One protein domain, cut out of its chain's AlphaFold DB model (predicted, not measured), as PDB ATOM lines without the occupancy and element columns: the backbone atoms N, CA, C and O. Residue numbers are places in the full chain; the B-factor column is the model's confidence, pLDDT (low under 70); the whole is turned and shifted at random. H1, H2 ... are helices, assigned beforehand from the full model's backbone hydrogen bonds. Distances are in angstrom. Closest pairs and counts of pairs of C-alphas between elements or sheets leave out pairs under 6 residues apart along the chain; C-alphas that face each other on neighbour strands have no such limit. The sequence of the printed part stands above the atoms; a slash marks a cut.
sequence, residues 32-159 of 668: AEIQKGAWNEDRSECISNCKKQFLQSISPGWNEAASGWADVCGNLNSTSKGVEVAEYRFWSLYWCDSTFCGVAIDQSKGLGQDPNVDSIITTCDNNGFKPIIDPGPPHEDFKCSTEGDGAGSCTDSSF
ATOM      1  N   ALA A  32      88.795 190.644 119.720       87.75
ATOM      2  CA  ALA A  32      89.111 189.805 118.558       87.75
ATOM      3  C   ALA A  32      90.170 190.410 117.613       87.75
ATOM      4  O   ALA A  32      90.799 189.677 116.845       87.75
ATOM      5  N   GLU A  33      90.398 191.726 117.652       85.81
ATOM      6  CA  GLU A  33      91.554 192.353 116.998       85.81
ATOM      7  C   GLU A  33      92.797 192.261 117.896       85.81
ATOM      8  O   GLU A  33      93.836 191.798 117.432       85.81
ATOM      9  N   ILE A  34      92.681 192.591 119.189       85.88
ATOM     10  CA  ILE A  34      93.814 192.563 120.134       85.88
ATOM     11  C   ILE A  34      94.387 191.151 120.305       85.88
ATOM     12  O   ILE A  34      95.606 190.982 120.291       85.88
ATOM     13  N   GLN A  35      93.541 190.116 120.388       82.25
ATOM     14  CA  GLN A  35      94.014 188.735 120.533       82.25
ATOM     15  C   GLN A  35      94.920 188.280 119.379       82.25
ATOM     16  O   GLN A  35      95.800 187.456 119.611       82.25
ATOM     17  N   LYS A  36      94.789 188.844 118.168       76.88
ATOM     18  CA  LYS A  36      95.696 188.524 117.049       76.88
ATOM     19  C   LYS A  36      97.146 188.912 117.349       76.88
ATOM     20  O   LYS A  36      98.039 188.182 116.946       76.88
ATOM     21  N   GLY A  37      97.358 190.012 118.078       65.06
ATOM     22  CA  GLY A  37      98.678 190.419 118.569       65.06
ATOM     23  C   GLY A  37      99.054 189.781 119.911       65.06
ATOM     24  O   GLY A  37     100.230 189.567 120.162       65.06
ATOM     25  N   ALA A  38      98.086 189.446 120.773       63.72
ATOM     26  CA  ALA A  38      98.362 188.895 122.109       63.72
ATOM     27  C   ALA A  38      98.811 187.416 122.115       63.72
ATOM     28  O   ALA A  38      99.451 186.983 123.071       63.72
ATOM     29  N   TRP A  39      98.469 186.636 121.079       62.81
ATOM     30  CA  TRP A  39      98.964 185.260 120.906       62.81
ATOM     31  C   TRP A  39     100.303 185.181 120.152       62.81
ATOM     32  O   TRP A  39     100.976 184.154 120.227       62.81
ATOM     33  N   ASN A  40     100.701 186.250 119.457       63.59
ATOM     34  CA  ASN A  40     102.065 186.416 118.959       63.59
ATOM     35  C   ASN A  40     102.960 186.858 120.132       63.59
ATOM     36  O   ASN A  40     102.523 187.595 121.012       63.59
ATOM     37  N   GLU A  41     104.226 186.435 120.165       71.88
ATOM     38  CA  GLU A  41     105.110 186.707 121.318       71.88
ATOM     39  C   GLU A  41     105.507 188.198 121.456       71.88
ATOM     40  O   GLU A  41     105.993 188.629 122.507       71.88
ATOM     41  N   ASP A  42     105.253 189.010 120.424       85.94
ATOM     42  CA  ASP A  42     105.501 190.452 120.389       85.94
ATOM     43  C   ASP A  42     104.465 191.247 121.205       85.94
ATOM     44  O   ASP A  42     103.566 191.905 120.676       85.94
ATOM     45  N   ARG A  43     104.662 191.287 122.530       87.38
ATOM     46  CA  ARG A  43     103.889 192.133 123.468       87.38
ATOM     47  C   ARG A  43     103.698 193.580 122.978       87.38
ATOM     48  O   ARG A  43     102.657 194.178 123.234       87.38
ATOM     49  N   SER A  44     104.678 194.146 122.272       91.12
ATOM     50  CA  SER A  44     104.595 195.489 121.684       91.12
ATOM     51  C   SER A  44     103.536 195.640 120.587       91.12
ATOM     52  O   SER A  44     103.003 196.736 120.433       91.12
ATOM     53  N   GLU A  45     103.199 194.581 119.843       92.56
ATOM     54  CA  GLU A  45     102.096 194.611 118.869       92.56
ATOM     55  C   GLU A  45     100.746 194.691 119.596       92.56
ATOM     56  O   GLU A  45      99.914 195.534 119.262       92.56
ATOM     57  N   CYS A  46     100.558 193.884 120.646       93.88
ATOM     58  CA  CYS A  46      99.375 193.953 121.508       93.88
ATOM     59  C   CYS A  46      99.182 195.366 122.091       93.88
ATOM     60  O   CYS A  46      98.115 195.955 121.921       93.88
ATOM     61  N   ILE A  47     100.240 195.932 122.685       94.00
ATOM     62  CA  ILE A  47     100.235 197.283 123.273       94.00
ATOM     63  C   ILE A  47      99.868 198.341 122.218       94.00
ATOM     64  O   ILE A  47      99.024 199.205 122.454       94.00
ATOM     65  N   SER A  48     100.434 198.244 121.009       94.38
ATOM     66  CA  SER A  48     100.097 199.142 119.894       94.38
ATOM     67  C   SER A  48      98.624 199.030 119.467       94.38
ATOM     68  O   SER A  48      97.979 200.039 119.176       94.38
ATOM     69  N   ASN A  49      98.052 197.822 119.483       94.69
ATOM     70  CA  ASN A  49      96.643 197.599 119.152       94.69
ATOM     71  C   ASN A  49      95.690 198.151 120.229       94.69
ATOM     72  O   ASN A  49      94.687 198.770 119.866       94.69
ATOM     73  N   CYS A  50      96.018 198.016 121.521       95.75
ATOM     74  CA  CYS A  50      95.278 198.671 122.610       95.75
ATOM     75  C   CYS A  50      95.264 200.200 122.438       95.75
ATOM     76  O   CYS A  50      94.193 200.814 122.384       95.75
ATOM     77  N   LYS A  51      96.440 200.808 122.217       96.00
ATOM     78  CA  LYS A  51      96.578 202.239 121.902       96.00
ATOM     79  C   LYS A  51      95.731 202.664 120.703       96.00
ATOM     80  O   LYS A  51      95.011 203.656 120.776       96.00
ATOM     81  N   LYS A  52      95.807 201.923 119.597       95.50
ATOM     82  CA  LYS A  52      95.075 202.220 118.358       95.50
ATOM     83  C   LYS A  52      93.558 202.227 118.578       95.50
ATOM     84  O   LYS A  52      92.905 203.167 118.132       95.50
ATOM     85  N   GLN A  53      93.003 201.228 119.268       94.62
ATOM     86  CA  GLN A  53      91.561 201.179 119.547       94.62
ATOM     87  C   GLN A  53      91.110 202.329 120.454       94.62
ATOM     88  O   GLN A  53      90.096 202.958 120.169       94.62
ATOM     89  N   PHE A  54      91.889 202.652 121.489       95.31
ATOM     90  CA  PHE A  54      91.619 203.790 122.373       95.31
ATOM     91  C   PHE A  54      91.602 205.136 121.626       95.31
ATOM     92  O   PHE A  54      90.700 205.953 121.803       95.31
ATOM     93  N   LEU A  55      92.563 205.361 120.728       95.69
ATOM     94  CA  LEU A  55      92.604 206.581 119.916       95.69
ATOM     95  C   LEU A  55      91.416 206.651 118.935       95.69
ATOM     96  O   LEU A  55      90.857 207.726 118.718       95.69
ATOM     97  N   GLN A  56      90.973 205.505 118.409       94.31
ATOM     98  CA  GLN A  56      89.789 205.400 117.550       94.31
ATOM     99  C   GLN A  56      88.453 205.563 118.302       94.31
ATOM    100  O   GLN A  56      87.496 206.036 117.689       94.31
ATOM    101  N   SER A  57      88.370 205.240 119.601       92.00
ATOM    102  CA  SER A  57      87.176 205.506 120.428       92.00
ATOM    103  C   SER A  57      87.103 206.948 120.951       92.00
ATOM    104  O   SER A  57      86.024 207.439 121.281       92.00
ATOM    105  N   ILE A  58      88.229 207.666 120.992       92.94
ATOM    106  CA  ILE A  58      88.253 209.118 121.240       92.94
ATOM    107  C   ILE A  58      87.917 209.909 119.972       92.94
ATOM    108  O   ILE A  58      87.248 210.938 120.058       92.94
ATOM    109  N   SER A  59      88.392 209.458 118.809       94.38
ATOM    110  CA  SER A  59      88.160 210.123 117.527       94.38
ATOM    111  C   SER A  59      87.902 209.089 116.425       94.38
ATOM    112  O   SER A  59      88.855 208.516 115.885       94.38
ATOM    113  N   PRO A  60      86.635 208.841 116.044       93.00
ATOM    114  CA  PRO A  60      86.303 207.952 114.934       93.00
ATOM    115  C   PRO A  60      87.027 208.368 113.645       93.00
ATOM    116  O   PRO A  60      86.957 209.518 113.221       93.00
ATOM    117  N   GLY A  61      87.755 207.434 113.028       91.69
ATOM    118  CA  GLY A  61      88.632 207.733 111.886       91.69
ATOM    119  C   GLY A  61      90.042 208.225 112.253       91.69
ATOM    120  O   GLY A  61      90.780 208.654 111.361       91.69
ATOM    121  N   TRP A  62      90.446 208.137 113.531       95.94
ATOM    122  CA  TRP A  62      91.814 208.440 113.956       95.94
ATOM    123  C   TRP A  62      92.860 207.706 113.108       95.94
ATOM    124  O   TRP A  62      92.737 206.519 112.787       95.94
ATOM    125  N   ASN A  63      93.916 208.445 112.788       93.25
ATOM    126  CA  ASN A  63      95.084 208.005 112.048       93.25
ATOM    127  C   ASN A  63      96.328 208.717 112.602       93.25
ATOM    128  O   ASN A  63      96.228 209.784 113.204       93.25
ATOM    129  N   GLU A  64      97.504 208.136 112.374       92.50
ATOM    130  CA  GLU A  64      98.760 208.551 113.015       92.50
ATOM    131  C   GLU A  64      99.338 209.889 112.497       92.50
ATOM    132  O   GLU A  64     100.366 210.357 112.989       92.50
ATOM    133  N   ALA A  65      98.686 210.544 111.529       91.94
ATOM    134  CA  ALA A  65      99.090 211.870 111.068       91.94
ATOM    135  C   ALA A  65      98.838 212.953 112.135       91.94
ATOM    136  O   ALA A  65      97.988 212.818 113.015       91.94
ATOM    137  N   ALA A  66      99.550 214.078 112.022       85.81
ATOM    138  CA  ALA A  66      99.482 215.176 112.990       85.81
ATOM    139  C   ALA A  66      98.060 215.747 113.199       85.81
ATOM    140  O   ALA A  66      97.755 216.220 114.290       85.81
ATOM    141  N   SER A  67      97.182 215.670 112.192       90.62
ATOM    142  CA  SER A  67      95.776 216.074 112.313       90.62
ATOM    143  C   SER A  67      94.982 215.175 113.264       90.62
ATOM    144  O   SER A  67      94.336 215.693 114.166       90.62
ATOM    145  N   GLY A  68      95.097 213.845 113.150       93.50
ATOM    146  CA  GLY A  68      94.375 212.918 114.032       93.50
ATOM    147  C   GLY A  68      94.779 213.058 115.504       93.50
ATOM    148  O   GLY A  68      93.963 212.865 116.405       93.50
ATOM    149  N   TRP A  69      96.025 213.457 115.768       95.81
ATOM    150  CA  TRP A  69      96.460 213.821 117.117       95.81
ATOM    151  C   TRP A  69      95.842 215.124 117.628       95.81
ATOM    152  O   TRP A  69      95.554 215.208 118.820       95.81
ATOM    153  N   ALA A  70      95.600 216.118 116.770       95.31
ATOM    154  CA  ALA A  70      94.922 217.347 117.179       95.31
ATOM    155  C   ALA A  70      93.475 217.074 117.626       95.31
ATOM    156  O   ALA A  70      93.051 217.610 118.648       95.31
ATOM    157  N   ASP A  71      92.762 216.184 116.930       94.75
ATOM    158  CA  ASP A  71      91.391 215.790 117.283       94.75
ATOM    159  C   ASP A  71      91.348 214.998 118.606       94.75
ATOM    160  O   ASP A  71      90.565 215.313 119.502       94.75
ATOM    161  N   VAL A  72      92.249 214.022 118.791       95.12
ATOM    162  CA  VAL A  72      92.348 213.241 120.042       95.12
ATOM    163  C   VAL A  72      92.715 214.113 121.242       95.12
ATOM    164  O   VAL A  72      92.039 214.066 122.271       95.12
ATOM    165  N   CYS A  73      93.781 214.905 121.129       95.62
ATOM    166  CA  CYS A  73      94.227 215.775 122.216       95.62
ATOM    167  C   CYS A  73      93.217 216.905 122.465       95.62
ATOM    168  O   CYS A  73      93.030 217.328 123.608       95.62
ATOM    169  N   GLY A  74      92.505 217.335 121.418       93.94
ATOM    170  CA  GLY A  74      91.336 218.199 121.500       93.94
ATOM    171  C   GLY A  74      90.238 217.582 122.354       93.94
ATOM    172  O   GLY A  74      89.827 218.207 123.328       93.94
ATOM    173  N   ASN A  75      89.815 216.351 122.070       92.56
ATOM    174  CA  ASN A  75      88.746 215.673 122.809       92.56
ATOM    175  C   ASN A  75      89.129 215.360 124.268       92.56
ATOM    176  O   ASN A  75      88.302 215.555 125.160       92.56
ATOM    177  N   LEU A  76      90.379 214.958 124.533       92.38
ATOM    178  CA  LEU A  76      90.894 214.709 125.892       92.38
ATOM    179  C   LEU A  76      91.057 215.987 126.742       92.38
ATOM    180  O   LEU A  76      90.949 215.933 127.962       92.38
ATOM    181  N   ASN A  77      91.324 217.141 126.123       90.12
ATOM    182  CA  ASN A  77      91.458 218.438 126.809       90.12
ATOM    183  C   ASN A  77      90.118 219.206 126.877       90.12
ATOM    184  O   ASN A  77      89.872 219.987 127.798       90.12
ATOM    185  N   SER A  78      89.207 218.969 125.925       83.00
ATOM    186  CA  SER A  78      87.869 219.587 125.889       83.00
ATOM    187  C   SER A  78      86.963 219.109 127.023       83.00
ATOM    188  O   SER A  78      85.964 219.762 127.325       83.00
ATOM    189  N   THR A  79      87.372 218.062 127.744       62.28
ATOM    190  CA  THR A  79      86.797 217.555 129.003       62.28
ATOM    191  C   THR A  79      86.822 218.557 130.176       62.28
ATOM    192  O   THR A  79      86.536 218.220 131.316       62.28
ATOM    193  N   SER A  80      87.050 219.839 129.888       51.75
ATOM    194  CA  SER A  80      86.769 221.021 130.713       51.75
ATOM    195  C   SER A  80      85.422 221.063 131.465       51.75
ATOM    196  O   SER A  80      85.291 221.870 132.382       51.75
ATOM    197  N   LYS A  81      84.438 220.211 131.124       52.47
ATOM    198  CA  LYS A  81      83.204 220.010 131.913       52.47
ATOM    199  C   LYS A  81      83.401 219.178 133.196       52.47
ATOM    200  O   LYS A  81      82.550 219.257 134.074       52.47
ATOM    201  N   GLY A  82      84.485 218.412 133.325       56.72
ATOM    202  CA  GLY A  82      84.797 217.628 134.524       56.72
ATOM    203  C   GLY A  82      85.996 216.703 134.309       56.72
ATOM    204  O   GLY A  82      86.002 215.928 133.358       56.72
ATOM    205  N   VAL A  83      86.995 216.776 135.199       66.69
ATOM    206  CA  VAL A  83      88.254 216.001 135.111       66.69
ATOM    207  C   VAL A  83      87.975 214.503 134.934       66.69
ATOM    208  O   VAL A  83      88.535 213.879 134.037       66.69
ATOM    209  N   GLU A  84      87.022 213.986 135.710       73.31
ATOM    210  CA  GLU A  84      86.575 212.588 135.779       73.31
ATOM    211  C   GLU A  84      86.410 211.903 134.406       73.31
ATOM    212  O   GLU A  84      86.834 210.766 134.208       73.31
ATOM    213  N   VAL A  85      85.837 212.585 133.405       75.69
ATOM    214  CA  VAL A  85      85.541 211.971 132.092       75.69
ATOM    215  C   VAL A  85      86.811 211.698 131.264       75.69
ATOM    216  O   VAL A  85      86.790 210.843 130.375       75.69
ATOM    217  N   ALA A  86      87.935 212.356 131.565       78.00
ATOM    218  CA  ALA A  86      89.235 211.998 130.997       78.00
ATOM    219  C   ALA A  86      89.832 210.776 131.718       78.00
ATOM    220  O   ALA A  86      90.433 209.912 131.074       78.00
ATOM    221  N   GLU A  87      89.604 210.663 133.030       85.62
ATOM    222  CA  GLU A  87      90.098 209.574 133.880       85.62
ATOM    223  C   GLU A  87      89.501 208.227 133.441       85.62
ATOM    224  O   GLU A  87      90.243 207.321 133.050       85.62
ATOM    225  N   TYR A  88      88.165 208.135 133.343       86.69
ATOM    226  CA  TYR A  88      87.467 206.934 132.852       86.69
ATOM    227  C   TYR A  88      87.883 206.525 131.428       86.69
ATOM    228  O   TYR A  88      87.864 205.338 131.092       86.69
ATOM    229  N   ARG A  89      88.279 207.485 130.575       91.38
ATOM    230  CA  ARG A  89      88.808 207.175 129.238       91.38
ATOM    231  C   ARG A  89      90.160 206.470 129.358       91.38
ATOM    232  O   ARG A  89      90.272 205.342 128.877       91.38
ATOM    233  N   PHE A  90      91.156 207.052 130.028       93.69
ATOM    234  CA  PHE A  90      92.468 206.401 130.192       93.69
ATOM    235  C   PHE A  90      92.397 205.067 130.945       93.69
ATOM    236  O   PHE A  90      93.158 204.153 130.628       93.69
ATOM    237  N   TRP A  91      91.449 204.898 131.868       93.81
ATOM    238  CA  TRP A  91      91.192 203.610 132.516       93.81
ATOM    239  C   TRP A  91      90.862 202.482 131.529       93.81
ATOM    240  O   TRP A  91      91.276 201.348 131.762       93.81
ATOM    241  N   SER A  92      90.210 202.769 130.395       93.88
ATOM    242  CA  SER A  92      89.980 201.757 129.351       93.88
ATOM    243  C   SER A  92      91.275 201.282 128.676       93.88
ATOM    244  O   SER A  92      91.433 200.089 128.415       93.88
ATOM    245  N   LEU A  93      92.238 202.185 128.471       95.19
ATOM    246  CA  LEU A  93      93.562 201.870 127.930       95.19
ATOM    247  C   LEU A  93      94.386 201.054 128.937       95.19
ATOM    248  O   LEU A  93      94.803 199.943 128.619       95.19
ATOM    249  N   TYR A  94      94.495 201.535 130.183       94.88
ATOM    250  CA  TYR A  94      95.105 200.798 131.299       94.88
ATOM    251  C   TYR A  94      94.529 199.378 131.445       94.88
ATOM    252  O   TYR A  94      95.270 198.410 131.636       94.88
ATOM    253  N   TRP A  95      93.205 199.234 131.346       94.00
ATOM    254  CA  TRP A  95      92.536 197.936 131.420       94.00
ATOM    255  C   TRP A  95      92.881 197.038 130.226       94.00
ATOM    256  O   TRP A  95      93.098 195.842 130.412       94.00
ATOM    257  N   CYS A  96      92.989 197.596 129.018       95.06
ATOM    258  CA  CYS A  96      93.389 196.870 127.813       95.06
ATOM    259  C   CYS A  96      94.807 196.291 127.932       95.06
ATOM    260  O   CYS A  96      95.014 195.079 127.803       95.06
ATOM    261  N   ASP A  97      95.776 197.156 128.225       94.69
ATOM    262  CA  ASP A  97      97.196 196.819 128.253       94.69
ATOM    263  C   ASP A  97      97.542 195.844 129.392       94.69
ATOM    264  O   ASP A  97      98.335 194.909 129.209       94.69
ATOM    265  N   SER A  98      96.882 195.972 130.546       93.12
ATOM    266  CA  SER A  98      97.014 195.008 131.644       93.12
ATOM    267  C   SER A  98      96.299 193.678 131.377       93.12
ATOM    268  O   SER A  98      96.907 192.620 131.564       93.12
ATOM    269  N   THR A  99      95.049 193.700 130.895       92.50
ATOM    270  CA  THR A  99      94.223 192.487 130.717       92.50
ATOM    271  C   THR A  99      94.672 191.623 129.540       92.50
ATOM    272  O   THR A  99      94.666 190.396 129.653       92.50
ATOM    273  N   PHE A 100      95.061 192.228 128.413       92.69
ATOM    274  CA  PHE A 100      95.416 191.488 127.194       92.69
ATOM    275  C   PHE A 100      96.917 191.397 126.951       92.69
ATOM    276  O   PHE A 100      97.398 190.349 126.523       92.69
ATOM    277  N   CYS A 101      97.664 192.469 127.223       93.12
ATOM    278  CA  CYS A 101      99.084 192.547 126.874       93.12
ATOM    279  C   CYS A 101     100.016 192.216 128.052       93.12
ATOM    280  O   CYS A 101     101.234 192.097 127.876       93.12
ATOM    281  N   GLY A 102      99.464 192.022 129.255       89.94
ATOM    282  CA  GLY A 102     100.231 191.685 130.450       89.94
ATOM    283  C   GLY A 102     101.175 192.807 130.890       89.94
ATOM    284  O   GLY A 102     102.258 192.527 131.417       89.94
ATOM    285  N   VAL A 103     100.796 194.068 130.649       89.69
ATOM    286  CA  VAL A 103     101.450 195.234 131.251       89.69
ATOM    287  C   VAL A 103     101.123 195.228 132.744       89.69
ATOM    288  O   VAL A 103      99.997 195.474 133.166       89.69
ATOM    289  N   ALA A 104     102.113 194.866 133.558       82.38
ATOM    290  CA  ALA A 104     101.959 194.779 135.003       82.38
ATOM    291  C   ALA A 104     102.011 196.182 135.622       82.38
ATOM    292  O   ALA A 104     103.095 196.679 135.926       82.38
ATOM    293  N   ILE A 105     100.845 196.804 135.804       81.12
ATOM    294  CA  ILE A 105     100.725 198.104 136.470       81.12
ATOM    295  C   ILE A 105     100.900 197.895 137.979       81.12
ATOM    296  O   ILE A 105     100.043 197.307 138.643       81.12
ATOM    297  N   ASP A 106     102.012 198.361 138.543       77.06
ATOM    298  CA  ASP A 106     102.264 198.267 139.979       77.06
ATOM    299  C   ASP A 106     101.571 199.425 140.707       77.06
ATOM    300  O   ASP A 106     102.166 200.479 140.949       77.06
ATOM    301  N   GLN A 107     100.312 199.206 141.093       72.31
ATOM    302  CA  GLN A 107      99.501 200.146 141.880       72.31
ATOM    303  C   GLN A 107     100.235 200.719 143.115       72.31
ATOM    304  O   GLN A 107      99.913 201.820 143.555       72.31
ATOM    305  N   SER A 108     101.241 200.023 143.670       71.62
ATOM    306  CA  SER A 108     101.990 200.492 144.846       71.62
ATOM    307  C   SER A 108     103.090 201.520 144.543       71.62
ATOM    308  O   SER A 108     103.575 202.172 145.471       71.62
ATOM    309  N   LYS A 109     103.498 201.682 143.273       65.00
ATOM    310  CA  LYS A 109     104.582 202.602 142.870       65.00
ATOM    311  C   LYS A 109     104.119 203.968 142.350       65.00
ATOM    312  O   LYS A 109     104.952 204.868 142.261       65.00
ATOM    313  N   GLY A 110     102.827 204.147 142.077       57.91
ATOM    314  CA  GLY A 110     102.250 205.421 141.631       57.91
ATOM    315  C   GLY A 110     102.287 205.661 140.113       57.91
ATOM    316  O   GLY A 110     102.544 204.744 139.337       57.91
ATOM    317  N   LEU A 111     101.964 206.904 139.740       55.22
ATOM    318  CA  LEU A 111     101.729 207.428 138.383       55.22
ATOM    319  C   LEU A 111     102.835 207.104 137.361       55.22
ATOM    320  O   LEU A 111     104.005 206.979 137.733       55.22
ATOM    321  N   GLY A 112     102.469 207.062 136.075       59.00
ATOM    322  CA  GLY A 112     103.404 206.900 134.951       59.00
ATOM    323  C   GLY A 112     104.002 205.495 134.839       59.00
ATOM    324  O   GLY A 112     105.196 205.288 135.069       59.00
ATOM    325  N   GLN A 113     103.157 204.503 134.537       73.81
ATOM    326  CA  GLN A 113     103.582 203.106 134.349       73.81
ATOM    327  C   GLN A 113     103.064 202.432 133.080       73.81
ATOM    328  O   GLN A 113     103.662 201.443 132.648       73.81
ATOM    329  N   ASP A 114     101.981 202.931 132.484       85.88
ATOM    330  CA  ASP A 114     101.523 202.410 131.204       85.88
ATOM    331  C   ASP A 114     102.195 203.166 130.041       85.88
ATOM    332  O   ASP A 114     102.066 204.391 129.938       85.88
ATOM    333  N   PRO A 115     102.913 202.463 129.142       89.69
ATOM    334  CA  PRO A 115     103.693 203.102 128.088       89.69
ATOM    335  C   PRO A 115     102.826 203.760 127.004       89.69
ATOM    336  O   PRO A 115     103.330 204.612 126.266       89.69
ATOM    337  N   ASN A 116     101.546 203.391 126.883       94.81
ATOM    338  CA  ASN A 116     100.614 204.051 125.976       94.81
ATOM    339  C   ASN A 116     100.056 205.331 126.597       94.81
ATOM    340  O   ASN A 116     100.013 206.349 125.901       94.81
ATOM    341  N   VAL A 117      99.685 205.304 127.881       94.56
ATOM    342  CA  VAL A 117      99.210 206.488 128.625       94.56
ATOM    343  C   VAL A 117     100.294 207.571 128.633       94.56
ATOM    344  O   VAL A 117     100.056 208.671 128.124       94.56
ATOM    345  N   ASP A 118     101.514 207.227 129.063       93.50
ATOM    346  CA  ASP A 118     102.678 208.127 129.032       93.50
ATOM    347  C   ASP A 118     102.937 208.669 127.618       93.50
ATOM    348  O   ASP A 118     103.191 209.863 127.428       93.50
ATOM    349  N   SER A 119     102.850 207.804 126.598       95.19
ATOM    350  CA  SER A 119     103.049 208.205 125.204       95.19
ATOM    351  C   SER A 119     101.987 209.189 124.718       95.19
ATOM    352  O   SER A 119     102.337 210.091 123.960       95.19
ATOM    353  N   ILE A 120     100.718 209.018 125.088       95.94
ATOM    354  CA  ILE A 120      99.618 209.874 124.626       95.94
ATOM    355  C   ILE A 120      99.682 211.234 125.314       95.94
ATOM    356  O   ILE A 120      99.628 212.254 124.626       95.94
ATOM    357  N   ILE A 121      99.889 211.257 126.635       94.62
ATOM    358  CA  ILE A 121     100.085 212.496 127.401       94.62
ATOM    359  C   ILE A 121     101.278 213.276 126.831       94.62
ATOM    360  O   ILE A 121     101.136 214.447 126.478       94.62
ATOM    361  N   THR A 122     102.419 212.604 126.630       95.31
ATOM    362  CA  THR A 122     103.622 213.213 126.040       95.31
ATOM    363  C   THR A 122     103.356 213.750 124.631       95.31
ATOM    364  O   THR A 122     103.795 214.854 124.310       95.31
ATOM    365  N   THR A 123     102.639 213.020 123.770       96.06
ATOM    366  CA  THR A 123     102.317 213.507 122.417       96.06
ATOM    367  C   THR A 123     101.375 214.715 122.448       96.06
ATOM    368  O   THR A 123     101.588 215.651 121.680       96.06
ATOM    369  N   CYS A 124     100.387 214.756 123.344       96.00
ATOM    370  CA  CYS A 124      99.481 215.901 123.459       96.00
ATOM    371  C   CYS A 124     100.161 217.163 124.013       96.00
ATOM    372  O   CYS A 124      99.932 218.250 123.479       96.00
ATOM    373  N   ASP A 125     101.043 217.021 125.005       95.31
ATOM    374  CA  ASP A 125     101.860 218.120 125.540       95.31
ATOM    375  C   ASP A 125     102.805 218.694 124.463       95.31
ATOM    376  O   ASP A 125     102.814 219.899 124.208       95.31
ATOM    377  N   ASN A 126     103.494 217.829 123.702       96.25
ATOM    378  CA  ASN A 126     104.339 218.251 122.571       96.25
ATOM    379  C   ASN A 126     103.551 218.924 121.426       96.25
ATOM    380  O   ASN A 126     104.130 219.699 120.665       96.25
ATOM    381  N   ASN A 127     102.246 218.657 121.304       95.44
ATOM    382  CA  ASN A 127     101.358 219.321 120.345       95.44
ATOM    383  C   ASN A 127     100.772 220.650 120.875       95.44
ATOM    384  O   ASN A 127      99.979 221.282 120.178       95.44
ATOM    385  N   GLY A 128     101.147 221.094 122.081       95.75
ATOM    386  CA  GLY A 128     100.723 222.378 122.653       95.75
ATOM    387  C   GLY A 128      99.319 222.385 123.267       95.75
ATOM    388  O   GLY A 128      98.756 223.459 123.495       95.75
ATOM    389  N   PHE A 129      98.741 221.212 123.543       94.44
ATOM    390  CA  PHE A 129      97.529 221.109 124.359       94.44
ATOM    391  C   PHE A 129      97.872 221.347 125.839       94.44
ATOM    392  O   PHE A 129      99.041 221.376 126.222       94.44
ATOM    393  N   LYS A 130      96.863 221.548 126.699       92.00
ATOM    394  CA  LYS A 130      97.129 221.627 128.145       92.00
ATOM    395  C   LYS A 130      97.681 220.278 128.633       92.00
ATOM    396  O   LYS A 130      97.209 219.256 128.132       92.00
ATOM    397  N   PRO A 131      98.594 220.258 129.623       90.19
ATOM    398  CA  PRO A 131      99.077 219.017 130.216       90.19
ATOM    399  C   PRO A 131      97.915 218.141 130.685       90.19
ATOM    400  O   PRO A 131      97.141 218.527 131.564       90.19
ATOM    401  N   ILE A 132      97.788 216.973 130.063       91.94
ATOM    402  CA  ILE A 132      96.814 215.954 130.440       91.94
ATOM    403  C   ILE A 132      97.363 215.247 131.681       91.94
ATOM    404  O   ILE A 132      98.520 214.832 131.700       91.94
ATOM    405  N   ILE A 133      96.547 215.138 132.725       90.50
ATOM    406  CA  ILE A 133      96.932 214.473 133.971       90.50
ATOM    407  C   ILE A 133      96.700 212.967 133.806       90.50
ATOM    408  O   ILE A 133      95.624 212.551 133.383       90.50
ATOM    409  N   ASP A 134      97.708 212.158 134.140       91.75
ATOM    410  CA  ASP A 134      97.550 210.711 134.308       91.75
ATOM    411  C   ASP A 134      96.651 210.445 135.533       91.75
ATOM    412  O   ASP A 134      97.023 210.864 136.632       91.75
ATOM    413  N   PRO A 135      95.497 209.764 135.395       90.62
ATOM    414  CA  PRO A 135      94.681 209.372 136.547       90.62
ATOM    415  C   PRO A 135      95.317 208.240 137.369       90.62
ATOM    416  O   PRO A 135      94.868 207.946 138.476       90.62
ATOM    417  N   GLY A 136      96.337 207.569 136.826       91.19
ATOM    418  CA  GLY A 136      96.828 206.299 137.334       91.19
ATOM    419  C   GLY A 136      95.892 205.125 137.000       91.19
ATOM    420  O   GLY A 136      94.888 205.288 136.296       91.19
ATOM    421  N   PRO A 137      96.224 203.913 137.481       91.25
ATOM    422  CA  PRO A 137      95.439 202.714 137.211       91.25
ATOM    423  C   PRO A 137      93.992 202.807 137.727       91.25
ATOM    424  O   PRO A 137      93.762 203.382 138.793       91.25
ATOM    425  N   PRO A 138      93.034 202.155 137.042       91.38
ATOM    426  CA  PRO A 138      91.677 201.986 137.548       91.38
ATOM    427  C   PRO A 138      91.608 201.142 138.829       91.38
ATOM    428  O   PRO A 138      92.519 200.373 139.159       91.38
ATOM    429  N   HIS A 139      90.464 201.234 139.511       90.00
ATOM    430  CA  HIS A 139      90.078 200.324 140.591       90.00
ATOM    431  C   HIS A 139      89.934 198.866 140.105       90.00
ATOM    432  O   HIS A 139      89.666 198.607 138.933       90.00
ATOM    433  N   GLU A 140      90.106 197.897 141.014       87.19
ATOM    434  CA  GLU A 140      90.147 196.454 140.694       87.19
ATOM    435  C   GLU A 140      88.836 195.888 140.107       87.19
ATOM    436  O   GLU A 140      88.834 194.804 139.514       87.19
ATOM    437  N   ASP A 141      87.713 196.583 140.288       88.69
ATOM    438  CA  ASP A 141      86.398 196.188 139.788       88.69
ATOM    439  C   ASP A 141      86.085 196.725 138.381       88.69
ATOM    440  O   ASP A 141      85.288 196.096 137.676       88.69
ATOM    441  N   PHE A 142      86.754 197.800 137.944       90.62
ATOM    442  CA  PHE A 142      86.568 198.417 136.629       90.62
ATOM    443  C   PHE A 142      86.889 197.437 135.493       90.62
ATOM    444  O   PHE A 142      87.979 196.859 135.421       90.62
ATOM    445  N   LYS A 143      85.936 197.269 134.570       90.62
ATOM    446  CA  LYS A 143      86.059 196.385 133.402       90.62
ATOM    447  C   LYS A 143      85.412 196.998 132.175       90.62
ATOM    448  O   LYS A 143      84.331 197.577 132.272       90.62
ATOM    449  N   CYS A 144      86.046 196.800 131.022       91.38
ATOM    450  CA  CYS A 144      85.491 197.210 129.740       91.38
ATOM    451  C   CYS A 144      84.654 196.110 129.087       91.38
ATOM    452  O   CYS A 144      84.923 194.915 129.235       91.38
ATOM    453  N   SER A 145      83.654 196.532 128.317       89.44
ATOM    454  CA  SER A 145      82.869 195.634 127.475       89.44
ATOM    455  C   SER A 145      83.717 195.162 126.289       89.44
ATOM    456  O   SER A 145      84.372 195.962 125.620       89.44
ATOM    457  N   THR A 146      83.721 193.850 126.031       85.50
ATOM    458  CA  THR A 146      84.569 193.218 124.991       85.50
ATOM    459  C   THR A 146      83.811 192.383 123.968       85.50
ATOM    460  O   THR A 146      84.415 191.798 123.067       85.50
ATOM    461  N   GLU A 147      82.495 192.307 124.128       76.19
ATOM    462  CA  GLU A 147      81.585 191.499 123.329       76.19
ATOM    463  C   GLU A 147      80.607 192.469 122.654       76.19
ATOM    464  O   GLU A 147      80.134 193.421 123.274       76.19
ATOM    465  N   GLY A 148      80.414 192.307 121.342       63.62
ATOM    466  CA  GLY A 148      79.856 193.334 120.447       63.62
ATOM    467  C   GLY A 148      78.334 193.491 120.502       63.62
ATOM    468  O   GLY A 148      77.740 193.944 119.526       63.62
ATOM    469  N   ASP A 149      77.709 193.091 121.607       45.25
ATOM    470  CA  ASP A 149      76.260 192.889 121.723       45.25
ATOM    471  C   ASP A 149      75.489 194.156 122.151       45.25
ATOM    472  O   ASP A 149      74.273 194.124 122.344       45.25
ATOM    473  N   GLY A 150      76.175 195.296 122.285       55.34
ATOM    474  CA  GLY A 150      75.563 196.589 122.583       55.34
ATOM    475  C   GLY A 150      76.578 197.695 122.875       55.34
ATOM    476  O   GLY A 150      77.788 197.467 122.877       55.34
ATOM    477  N   ALA A 151      76.079 198.907 123.136       55.47
ATOM    478  CA  ALA A 151      76.903 200.022 123.600       55.47
ATOM    479  C   ALA A 151      77.590 199.640 124.921       55.47
ATOM    480  O   ALA A 151      76.926 199.332 125.913       55.47
ATOM    481  N   GLY A 152      78.923 199.605 124.903       55.25
ATOM    482  CA  GLY A 152      79.725 198.979 125.948       55.25
ATOM    483  C   GLY A 152      79.734 199.771 127.249       55.25
ATOM    484  O   GLY A 152      80.540 200.684 127.400       55.25
ATOM    485  N   SER A 153      78.881 199.384 128.196       62.22
ATOM    486  CA  SER A 153      78.905 199.901 129.566       62.22
ATOM    487  C   SER A 153      80.154 199.398 130.297       62.22
ATOM    488  O   SER A 153      80.415 198.189 130.321       62.22
ATOM    489  N   CYS A 154      80.924 200.303 130.909       68.25
ATOM    490  CA  CYS A 154      81.867 199.907 131.955       68.25
ATOM    491  C   CYS A 154      81.095 199.503 133.219       68.25
ATOM    492  O   CYS A 154      80.331 200.306 133.758       68.25
ATOM    493  N   THR A 155      81.326 198.300 133.747       64.88
ATOM    494  CA  THR A 155      80.815 197.936 135.078       64.88
ATOM    495  C   THR A 155      81.744 198.491 136.157       64.88
ATOM    496  O   THR A 155      82.612 197.771 136.649       64.88
ATOM    497  N   ASP A 156      81.582 199.765 136.511       59.22
ATOM    498  CA  ASP A 156      82.183 200.323 137.727       59.22
ATOM    499  C   ASP A 156      81.199 200.184 138.901       59.22
ATOM    500  O   ASP A 156      80.105 200.754 138.887       59.22
ATOM    501  N   SER A 157      81.580 199.423 139.929       54.62
ATOM    502  CA  SER A 157      80.769 199.259 141.147       54.62
ATOM    503  C   SER A 157      80.940 200.445 142.106       54.62
ATOM    504  O   SER A 157      80.179 200.582 143.073       54.62
ATOM    505  N   SER A 158      81.929 201.304 141.849       53.50
ATOM    506  CA  SER A 158      82.236 202.517 142.604       53.50
ATOM    507  C   SER A 158      81.354 203.695 142.177       53.50
ATOM    508  O   SER A 158      80.848 204.411 143.047       53.50
ATOM    509  N   PHE A 159      81.071 203.860 140.879       50.56
ATOM    510  CA  PHE A 159      80.230 204.945 140.350       50.56
ATOM    511  C   PHE A 159      78.844 205.021 141.015       50.56
ATOM    512  O   PHE A 159      78.388 206.100 141.407       50.56
TER     513      PHE A 159
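Overview. This is residues 32 to 159 of the 668 residues of an uncharacterized protein of Podospora comata (UniProt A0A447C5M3). Two long helices, H2 and H4, lie side by side in the middle and run opposite ways; H3 crosses near the far ends of H2 and H5, and H1 folds back on the first half of H2. H5 packs near its start on H4, and a long stretch without a named element, residues 127 to 159, leads from the end of H5 back past H4, on the side away from H2, and ends in a wide loop. The printed part has 128 residues with five named helices, H1 to H5 in chain order, and no named strand; the class is all helix, with 64 residues in named elements. It is compact, with a radius of gyration of the C-alphas of 14.3 A, and rounded, spanning 37 by 35 by 34 A.

Arrangement. H1, residues 32 to 38, and H2, residues 43 to 58, form a helical hairpin: they touch at Gly 37 and Cys 46, whose C-alphas are the closest at 4.6 A, with a shallow tilt of 32 degrees, opposite ways. H2 is the hub, touching four helices. With residues 55 to 58 alone it touches H3, residues 66 to 78, at a steep tilt of 65 degrees; the closest C-alphas, of Ile 58 and Val 72, are 5.9 A apart. H4, residues 84 to 99, touches H2 with residues 92 to 97 alone, at a shallow tilt of 26 degrees, opposite ways; the closest C-alphas are those of Cys 50 and Cys 96, 5.8 A. H3 and H4 are close but not clearly touching. H5, residues 115 to 126, forms a helical hairpin with H4 at a steep tilt of 40 degrees; the C-alphas of Phe 90 and Val 117 are the closest, 6.9 A. H5 is about perpendicular to H3, at 85 degrees, and touches it at Cys 73 and Cys 124, the closest C-alphas, 5.4 A. H2 and H5 only just touch, with 3 pairs of C-alphas within 8 A, the closest those of Lys 51 and Asn 116, 6.0 A. Helix packing is mostly crossed, but only just: 2 of 6 touching pairs are at a shallow tilt. H1 is apart from H3, H4 and H5. In H2, H3 and H5 every O i to N i+4 pair is within hydrogen-bond range; in H4 9 of 12 are, and in H1 1 of 3, beside 3 of 4 O i to N i+3 pairs.

Along the chain. H1 begins at C-alpha 32, (89.111, 189.805, 118.558). H2 is 23.2 A long from first to last C-alpha, H3 17.9 A, H4 22.1 A and H5 16.1 A; H1 measures 10.0 A. H4 begins at C-alpha 84, (86.575, 212.588, 135.779), and H5 ends at C-alpha 126, (104.339, 218.251, 122.571).

Size, cuts and confidence. The two C-alphas farthest apart, of Glu 41 and Lys 81, are 41.2 A apart. The printed part has no cut. The link from H4 to H5, residues 100 to 114, is long; those from H1 to H2 and from H3 to H4 are tight, and that from H2 to H3 is short. Mean pLDDT of the printed part is 84.2, and 25 residues are under 70: 37 to 40, 79 to 83, 109 to 112 and 148 to 159.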